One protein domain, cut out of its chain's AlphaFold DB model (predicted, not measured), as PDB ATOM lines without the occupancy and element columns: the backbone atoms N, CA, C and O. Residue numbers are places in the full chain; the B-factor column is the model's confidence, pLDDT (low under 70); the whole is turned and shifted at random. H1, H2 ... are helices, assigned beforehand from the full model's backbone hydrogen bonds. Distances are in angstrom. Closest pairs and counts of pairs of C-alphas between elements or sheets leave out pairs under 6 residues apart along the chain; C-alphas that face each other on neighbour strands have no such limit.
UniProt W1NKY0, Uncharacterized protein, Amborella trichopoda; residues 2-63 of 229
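This is residues 2 to 63 of the 229 residues of an uncharacterized protein of Amborella trichopoda (UniProt W1NKY0). Four helices lie side by side at shallow tilts, each running the opposite way to the one before it in the chain, and their centres make a zigzag from H1 through H2 and H3 to H4. The chain folds back at each turn, making one helical hairpin of H1 and H2 and a second of H3 and H4; H1 also packs on H3, whereas H2 and H3 come close without clearly touching. The 62 printed residues have four named helices, in the order H1, H2, H3, H4, and no named strand; the class is all helix. The whole is compact, with a radius of gyration of the C-alphas of 10.3 A, and the C-alphas span 27 by 24 by 16 A.

Find C-alpha 2 at (159.037, 20.200, 102.878); here H1 begins, residues 2 to 10, 12.5 A from first to last C-alpha. Go on to C-alpha 15 at (142.816, 30.692, 108.114), where H2 begins; it has residues 15 to 28, is 19.6 A long and is the longest helix by residues. Next comes H3, residues 34 to 46, 18.1 A long. Look last for H4, residues 52 to 60, 12.3 A long, which ends at C-alpha 60 at (159.155, 40.164, 109.167).

Begin with the hairpin of H1 and H2: they touch, with the C-alphas of Leu 9 and Val 21 closest at 7.2 A, and run opposite ways at a shallow tilt of 7 degrees. H3 touches H1 with residues 36 to 40 alone; the closest C-alphas, of Val 6 and Val 36, are 6.6 A apart. These two run the same way at a shallow tilt of 4 degrees. H2 and H3 are close but not clearly touching, with the C-alphas of Met 18 and Met 40 closest at 7.6 A, and run opposite ways at a shallow tilt of 10 degrees. In the hairpin of H3 and H4, which touch, look at Val 41 and Ala 55, whose C-alphas are the closest at 4.7 A; the helices run opposite ways at a shallow tilt of 20 degrees. The helix packing is mostly aligned, the touching helices standing at shallow tilts. H4 is apart from H1 and from H2. Every O i to N i+4 pair is within hydrogen-bond range in H1, H2 and H4, and 8 of 9 are in H3.

The C-alphas farthest apart in the domain are those of Gly 29 and Val 48, at 28.1 A. The printed part runs from residue 2 to residue 63 without a cut, and the links H1 to H2, H2 to H3 and H3 to H4 are tight. The mean pLDDT of the printed part is 78.0; look for values under 70 at residue 2, residues 29 to 33 and residue 48.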
ATOM      1  N   GLU A   2     159.396  18.930 103.541       69.31
ATOM      2  CA  GLU A   2     159.037  20.200 102.878       69.31
ATOM      3  C   GLU A   2     158.008  20.057 101.738       69.31
ATOM      4  O   GLU A   2     156.965  20.695 101.786       69.31
ATOM      5  N   LYS A   3     158.215  19.144 100.771       74.06
ATOM      6  CA  LYS A   3     157.255  18.902  99.666       74.06
ATOM      7  C   LYS A   3     155.828  18.574 100.134       74.06
ATOM      8  O   LYS A   3     154.867  18.974  99.488       74.06
ATOM      9  N   LYS A   4     155.685  17.867 101.263       77.31
ATOM     10  CA  LYS A   4     154.377  17.519 101.839       77.31
ATOM     11  C   LYS A   4     153.701  18.747 102.451       77.31
ATOM     12  O   LYS A   4     152.503  18.913 102.285       77.31
ATOM     13  N   ILE A   5     154.467  19.619 103.109       75.25
ATOM     14  CA  ILE A   5     153.956  20.889 103.650       75.25
ATOM     15  C   ILE A   5     153.578  21.851 102.524       75.25
ATOM     16  O   ILE A   5     152.539  22.489 102.603       75.25
ATOM     17  N   VAL A   6     154.372  21.917 101.454       73.81
ATOM     18  CA  VAL A   6     154.040  22.720 100.269       73.81
ATOM     19  C   VAL A   6     152.724  22.255  99.637       73.81
ATOM     20  O   VAL A   6     151.863  23.085  99.378       73.81
ATOM     21  N   SER A   7     152.527  20.944  99.477       78.31
ATOM     22  CA  SER A   7     151.255  20.390  98.991       78.31
ATOM     23  C   SER A   7     150.081  20.668  99.940       78.31
ATOM     24  O   SER A   7     148.979  20.943  99.476       78.31
ATOM     25  N   LEU A   8     150.301  20.642 101.261       77.81
ATOM     26  CA  LEU A   8     149.273  21.027 102.233       77.81
ATOM     27  C   LEU A   8     148.914  22.512 102.115       77.81
ATOM     28  O   LEU A   8     147.735  22.836 102.160       77.81
ATOM     29  N   LEU A   9     149.903  23.393 101.914       75.75
ATOM     30  CA  LEU A   9     149.694  24.830 101.698       75.75
ATOM     31  C   LEU A   9     148.870  25.126 100.438       75.75
ATOM     32  O   LEU A   9     148.073  26.058 100.449       75.75
ATOM     33  N   GLU A  10     149.036  24.338  99.374       73.56
ATOM     34  CA  GLU A  10     148.233  24.452  98.144       73.56
ATOM     35  C   GLU A  10     146.760  24.068  98.360       73.56
ATOM     36  O   GLU A  10     145.892  24.547  97.635       73.56
ATOM     37  N   GLY A  11     146.477  23.236  99.366       75.06
ATOM     38  CA  GLY A  11     145.127  22.812  99.738       75.06
ATOM     39  C   GLY A  11     144.449  23.675 100.804       75.06
ATOM     40  O   GLY A  11     143.302  23.396 101.145       75.06
ATOM     41  N   VAL A  12     145.125  24.695 101.348       80.00
ATOM     42  CA  VAL A  12     144.540  25.565 102.377       80.00
ATOM     43  C   VAL A  12     143.446  26.429 101.756       80.00
ATOM     44  O   VAL A  12     143.667  27.141 100.778       80.00
ATOM     45  N   SER A  13     142.269  26.406 102.368       79.75
ATOM     46  CA  SER A  13     141.089  27.174 101.969       79.75
ATOM     47  C   SER A  13     140.700  28.244 102.995       79.75
ATOM     48  O   SER A  13     140.047  29.237 102.659       79.75
ATOM     49  N   CYS A  14     141.127  28.091 104.254       80.62
ATOM     50  CA  CYS A  14     140.781  29.002 105.342       80.62
ATOM     51  C   CYS A  14     141.928  29.253 106.328       80.62
ATOM     52  O   CYS A  14     142.891  28.494 106.417       80.62
ATOM     53  N   ILE A  15     141.797  30.317 107.127       75.44
ATOM     54  CA  ILE A  15     142.816  30.692 108.114       75.44
ATOM     55  C   ILE A  15     143.050  29.609 109.179       75.44
ATOM     56  O   ILE A  15     144.181  29.411 109.598       75.44
ATOM     57  N   LYS A  16     142.020  28.833 109.553       80.81
ATOM     58  CA  LYS A  16     142.163  27.747 110.539       80.81
ATOM     59  C   LYS A  16     143.093  26.640 110.041       80.81
ATOM     60  O   LYS A  16     143.907  26.127 110.802       80.81
ATOM     61  N   GLU A  17     142.977  26.279 108.766       81.50
ATOM     62  CA  GLU A  17     143.880  25.324 108.119       81.50
ATOM     63  C   GLU A  17     145.294  25.909 108.008       81.50
ATOM     64  O   GLU A  17     146.269  25.203 108.254       81.50
ATOM     65  N   MET A  18     145.419  27.214 107.735       81.44
ATOM     66  CA  MET A  18     146.717  27.896 107.741       81.44
ATOM     67  C   MET A  18     147.386  27.864 109.123       81.44
ATOM     68  O   MET A  18     148.582  27.595 109.209       81.44
ATOM     69  N   ASP A  19     146.637  28.081 110.203       79.06
ATOM     70  CA  ASP A  19     147.158  28.016 111.574       79.06
ATOM     71  C   ASP A  19     147.634  26.599 111.925       79.06
ATOM     72  O   ASP A  19     148.701  26.422 112.518       79.06
ATOM     73  N   GLN A  20     146.892  25.568 111.501       82.69
ATOM     74  CA  GLN A  20     147.299  24.169 111.665       82.69
ATOM     75  C   GLN A  20     148.595  23.863 110.909       82.69
ATOM     76  O   GLN A  20     149.498  23.212 111.446       82.69
ATOM     77  N   VAL A  21     148.709  24.351 109.672       78.44
ATOM     78  CA  VAL A  21     149.915  24.183 108.860       78.44
ATOM     79  C   VAL A  21     151.089  24.962 109.461       78.44
ATOM     80  O   VAL A  21     152.184  24.407 109.540       78.44
ATOM     81  N   HIS A  22     150.888  26.177 109.984       79.06
ATOM     82  CA  HIS A  22     151.945  26.923 110.679       79.06
ATOM     83  C   HIS A  22     152.406  26.214 111.954       79.06
ATOM     84  O   HIS A  22     153.605  26.045 112.155       79.06
ATOM     85  N   ALA A  23     151.488  25.710 112.783       80.19
ATOM     86  CA  ALA A  23     151.851  24.941 113.974       80.19
ATOM     87  C   ALA A  23     152.712  23.713 113.620       80.19
ATOM     88  O   ALA A  23     153.696  23.414 114.304       80.19
ATOM     89  N   LEU A  24     152.389  23.031 112.515       78.56
ATOM     90  CA  LEU A  24     153.185  21.920 111.996       78.56
ATOM     91  C   LEU A  24     154.575  22.375 111.522       78.56
ATOM     92  O   LEU A  24     155.564  21.701 111.809       78.56
ATOM     93  N   ILE A  25     154.671  23.514 110.835       76.81
ATOM     94  CA  ILE A  25     155.938  24.111 110.379       76.81
ATOM     95  C   ILE A  25     156.836  24.467 111.569       76.81
ATOM     96  O   ILE A  25     158.015  24.108 111.578       76.81
ATOM     97  N   THR A  26     156.275  25.089 112.607       77.38
ATOM     98  CA  THR A  26     156.996  25.449 113.834       77.38
ATOM     99  C   THR A  26     157.503  24.208 114.559       77.38
ATOM    100  O   THR A  26     158.676  24.145 114.925       77.38
ATOM    101  N   LYS A  27     156.661  23.176 114.699       80.25
ATOM    102  CA  LYS A  27     157.044  21.906 115.337       80.25
ATOM    103  C   LYS A  27     158.132  21.155 114.567       80.25
ATOM    104  O   LYS A  27     158.942  20.462 115.172       80.25
ATOM    105  N   THR A  28     158.134  21.255 113.240       76.31
ATOM    106  CA  THR A  28     159.091  20.549 112.372       76.31
ATOM    107  C   THR A  28     160.392  21.320 112.144       76.31
ATOM    108  O   THR A  28     161.280  20.804 111.472       76.31
ATOM    109  N   GLY A  29     160.525  22.535 112.691       67.81
ATOM    110  CA  GLY A  29     161.700  23.389 112.494       67.81
ATOM    111  C   GLY A  29     161.817  23.964 111.078       67.81
ATOM    112  O   GLY A  29     162.819  24.588 110.752       67.81
ATOM    113  N   LEU A  30     160.791  23.799 110.235       68.19
ATOM    114  CA  LEU A  30     160.787  24.264 108.843       68.19
ATOM    115  C   LEU A  30     160.468  25.760 108.706       68.19
ATOM    116  O   LEU A  30     160.399  26.265 107.589       68.19
ATOM    117  N   LYS A  31     160.290  26.480 109.822       62.72
ATOM    118  CA  LYS A  31     160.043  27.932 109.838       62.72
ATOM    119  C   LYS A  31     161.148  28.735 109.140       62.72
ATOM    120  O   LYS A  31     160.875  29.765 108.542       62.72
ATOM    121  N   GLU A  32     162.383  28.231 109.162       62.25
ATOM    122  CA  GLU A  32     163.537  28.885 108.530       62.25
ATOM    123  C   GLU A  32     163.560  28.698 107.002       62.25
ATOM    124  O   GLU A  32     164.310  29.373 106.289       62.25
ATOM    125  N   CYS A  33     162.718  27.809 106.458       66.94
ATOM    126  CA  CYS A  33     162.605  27.616 105.021       66.94
ATOM    127  C   CYS A  33     161.860  28.794 104.382       66.94
ATOM    128  O   CYS A  33     160.628  28.831 104.336       66.94
ATOM    129  N   SER A  34     162.627  29.711 103.787       70.19
ATOM    130  CA  SER A  34     162.113  30.856 103.022       70.19
ATOM    131  C   SER A  34     161.019  30.454 102.013       70.19
ATOM    132  O   SER A  34     160.010  31.142 101.886       70.19
ATOM    133  N   SER A  35     161.130  29.285 101.369       73.75
ATOM    134  CA  SER A  35     160.150  28.756 100.401       73.75
ATOM    135  C   SER A  35     158.748  28.496 100.980       73.75
ATOM    136  O   SER A  35     157.751  28.626 100.261       73.75
ATOM    137  N   VAL A  36     158.656  28.096 102.249       76.25
ATOM    138  CA  VAL A  36     157.404  27.757 102.939       76.25
ATOM    139  C   VAL A  36     156.764  29.033 103.479       76.25
ATOM    140  O   VAL A  36     155.603  29.312 103.180       76.25
ATOM    141  N   ALA A  37     157.547  29.869 104.162       74.56
ATOM    142  CA  ALA A  37     157.093  31.157 104.680       74.56
ATOM    143  C   ALA A  37     156.629  32.113 103.557       74.56
ATOM    144  O   ALA A  37     155.569  32.731 103.672       74.56
ATOM    145  N   CYS A  38     157.313  32.151 102.405       80.00
ATOM    146  CA  CYS A  38     156.868  32.924 101.235       80.00
ATOM    147  C   CYS A  38     155.467  32.507 100.729       80.00
ATOM    148  O   CYS A  38     154.676  33.349 100.285       80.00
ATOM    149  N   ARG A  39     155.138  31.207 100.783       78.00
ATOM    150  CA  ARG A  39     153.827  30.680 100.366       78.00
ATOM    151  C   ARG A  39     152.734  30.992 101.380       78.00
ATOM    152  O   ARG A  39     151.632  31.348 100.969       78.00
ATOM    153  N   MET A  40     153.047  30.931 102.674       78.50
ATOM    154  CA  MET A  40     152.117  31.336 103.732       78.50
ATOM    155  C   MET A  40     151.706  32.800 103.580       78.50
ATOM    156  O   MET A  40     150.513  33.091 103.516       78.50
ATOM    157  N   VAL A  41     152.679  33.706 103.418       82.31
ATOM    158  CA  VAL A  41     152.410  35.133 103.173       82.31
ATOM    159  C   VAL A  41     151.514  35.309 101.947       82.31
ATOM    160  O   VAL A  41     150.532  36.048 101.989       82.31
ATOM    161  N   SER A  42     151.806  34.583 100.865       80.88
ATOM    162  CA  SER A  42     151.023  34.667  99.630       80.88
ATOM    163  C   SER A  42     149.571  34.230  99.823       80.88
ATOM    164  O   SER A  42     148.671  34.937  99.375       80.88
ATOM    165  N   PHE A  43     149.317  33.129 100.534       79.81
ATOM    166  CA  PHE A  43     147.952  32.721 100.873       79.81
ATOM    167  C   PHE A  43     147.246  33.777 101.730       79.81
ATOM    168  O   PHE A  43     146.139  34.195 101.401       79.81
ATOM    169  N   CYS A  44     147.890  34.245 102.803       77.25
ATOM    170  CA  CYS A  44     147.282  35.177 103.752       77.25
ATOM    171  C   CYS A  44     146.949  36.541 103.140       77.25
ATOM    172  O   CYS A  44     146.085  37.242 103.657       77.25
ATOM    173  N   VAL A  45     147.622  36.911 102.052       79.69
ATOM    174  CA  VAL A  45     147.389  38.160 101.323       79.69
ATOM    175  C   VAL A  45     146.385  38.004 100.178       79.69
ATOM    176  O   VAL A  45     145.604  38.919  99.925       79.69
ATOM    177  N   VAL A  46     146.439  36.889  99.445       77.38
ATOM    178  CA  VAL A  46     145.656  36.703  98.211       77.38
ATOM    179  C   VAL A  46     144.297  36.060  98.488       77.38
ATOM    180  O   VAL A  46     143.341  36.330  97.762       77.38
ATOM    181  N   SER A  47     144.192  35.220  99.519       76.38
ATOM    182  CA  SER A  47     142.952  34.516  99.847       76.38
ATOM    183  C   SER A  47     141.891  35.455 100.420       76.38
ATOM    184  O   SER A  47     142.182  36.319 101.246       76.38
ATOM    185  N   VAL A  48     140.626  35.214 100.058       69.94
ATOM    186  CA  VAL A  48     139.453  35.887 100.649       69.94
ATOM    187  C   VAL A  48     139.365  35.631 102.159       69.94
ATOM    188  O   VAL A  48     138.895  36.478 102.910       69.94
ATOM    189  N   SER A  49     139.854  34.473 102.607       72.69
ATOM    190  CA  SER A  49     139.945  34.075 104.014       72.69
ATOM    191  C   SER A  49     141.285  34.450 104.667       72.69
ATOM    192  O   SER A  49     141.599  33.962 105.754       72.69
ATOM    193  N   GLY A  50     142.100  35.270 103.995       74.69
ATOM    194  CA  GLY A  50     143.431  35.672 104.432       74.69
ATOM    195  C   GLY A  50     143.439  36.650 105.613       74.69
ATOM    196  O   GLY A  50     142.437  37.279 105.947       74.69
ATOM    197  N   ASN A  51     144.601  36.786 106.257       82.56
ATOM    198  CA  ASN A  51     144.822  37.698 107.377       82.56
ATOM    199  C   ASN A  51     146.116  38.489 107.144       82.56
ATOM    200  O   ASN A  51     147.216  37.946 107.270       82.56
ATOM    201  N   LEU A  52     145.980  39.779 106.820       85.56
ATOM    202  CA  LEU A  52     147.120  40.650 106.530       85.56
ATOM    203  C   LEU A  52     148.045  40.821 107.744       85.56
ATOM    204  O   LEU A  52     149.255  40.781 107.574       85.56
ATOM    205  N   ASN A  53     147.507  40.941 108.960       85.25
ATOM    206  CA  ASN A  53     148.331  41.109 110.164       85.25
ATOM    207  C   ASN A  53     149.238  39.896 110.386       85.25
ATOM    208  O   ASN A  53     150.414  40.035 110.700       85.25
ATOM    209  N   TYR A  54     148.701  38.701 110.169       83.69
ATOM    210  CA  TYR A  54     149.483  37.479 110.260       83.69
ATOM    211  C   TYR A  54     150.513  37.355 109.131       83.69
ATOM    212  O   TYR A  54     151.653  36.967 109.377       83.69
ATOM    213  N   ALA A  55     150.149  37.752 107.907       86.81
ATOM    214  CA  ALA A  55     151.086  37.808 106.789       86.81
ATOM    215  C   ALA A  55     152.290  38.716 107.091       86.81
ATOM    216  O   ALA A  55     153.412  38.365 106.742       86.81
ATOM    217  N   VAL A  56     152.068  39.850 107.768       87.62
ATOM    218  CA  VAL A  56     153.133  40.769 108.203       87.62
ATOM    219  C   VAL A  56     154.075  40.093 109.188       87.62
ATOM    220  O   VAL A  56     155.281  40.163 108.991       87.62
ATOM    221  N   LEU A  57     153.551  39.393 110.199       84.62
ATOM    222  CA  LEU A  57     154.390  38.691 111.178       84.62
ATOM    223  C   LEU A  57     155.329  37.690 110.493       84.62
ATOM    224  O   LEU A  57     156.536  37.737 110.701       84.62
ATOM    225  N   VAL A  58     154.787  36.850 109.606       84.50
ATOM    226  CA  VAL A  58     155.590  35.872 108.852       84.50
ATOM    227  C   VAL A  58     156.563  36.568 107.894       84.50
ATOM    228  O   VAL A  58     157.678  36.096 107.689       84.50
ATOM    229  N   PHE A  59     156.169  37.696 107.303       88.75
ATOM    230  CA  PHE A  59     157.030  38.476 106.418       88.75
ATOM    231  C   PHE A  59     158.234  39.084 107.150       88.75
ATOM    232  O   PHE A  59     159.333  39.069 106.602       88.75
ATOM    233  N   GLU A  60     158.060  39.583 108.376       88.19
ATOM    234  CA  GLU A  60     159.155  40.164 109.167       88.19
ATOM    235  C   GLU A  60     160.183  39.125 109.639       88.19
ATOM    236  O   GLU A  60     161.346  39.463 109.853       88.19
ATOM    237  N   GLU A  61     159.796  37.852 109.739       84.62
ATOM    238  CA  GLU A  61     160.716  36.753 110.061       84.62
ATOM    239  C   GLU A  61     161.589  36.323 108.863       84.62
ATOM    240  O   GLU A  61     162.605  35.642 109.030       84.62
ATOM    241  N   LEU A  62     161.235  36.721 107.635       83.44
ATOM    242  CA  LEU A  62     161.982  36.360 106.432       83.44
ATOM    243  C   LEU A  62     163.261  37.199 106.290       83.44
ATOM    244  O   LEU A  62     163.221  38.370 105.921       83.44
ATOM    245  N   ALA A  63     164.424  36.559 106.437       83.62
ATOM    246  CA  ALA A  63     165.717  37.226 106.242       83.62
ATOM    247  C   ALA A  63     165.927  37.770 104.811       83.62
ATOM    248  O   ALA A  63     166.543  38.819 104.622       83.62
TER     249      ALA A  63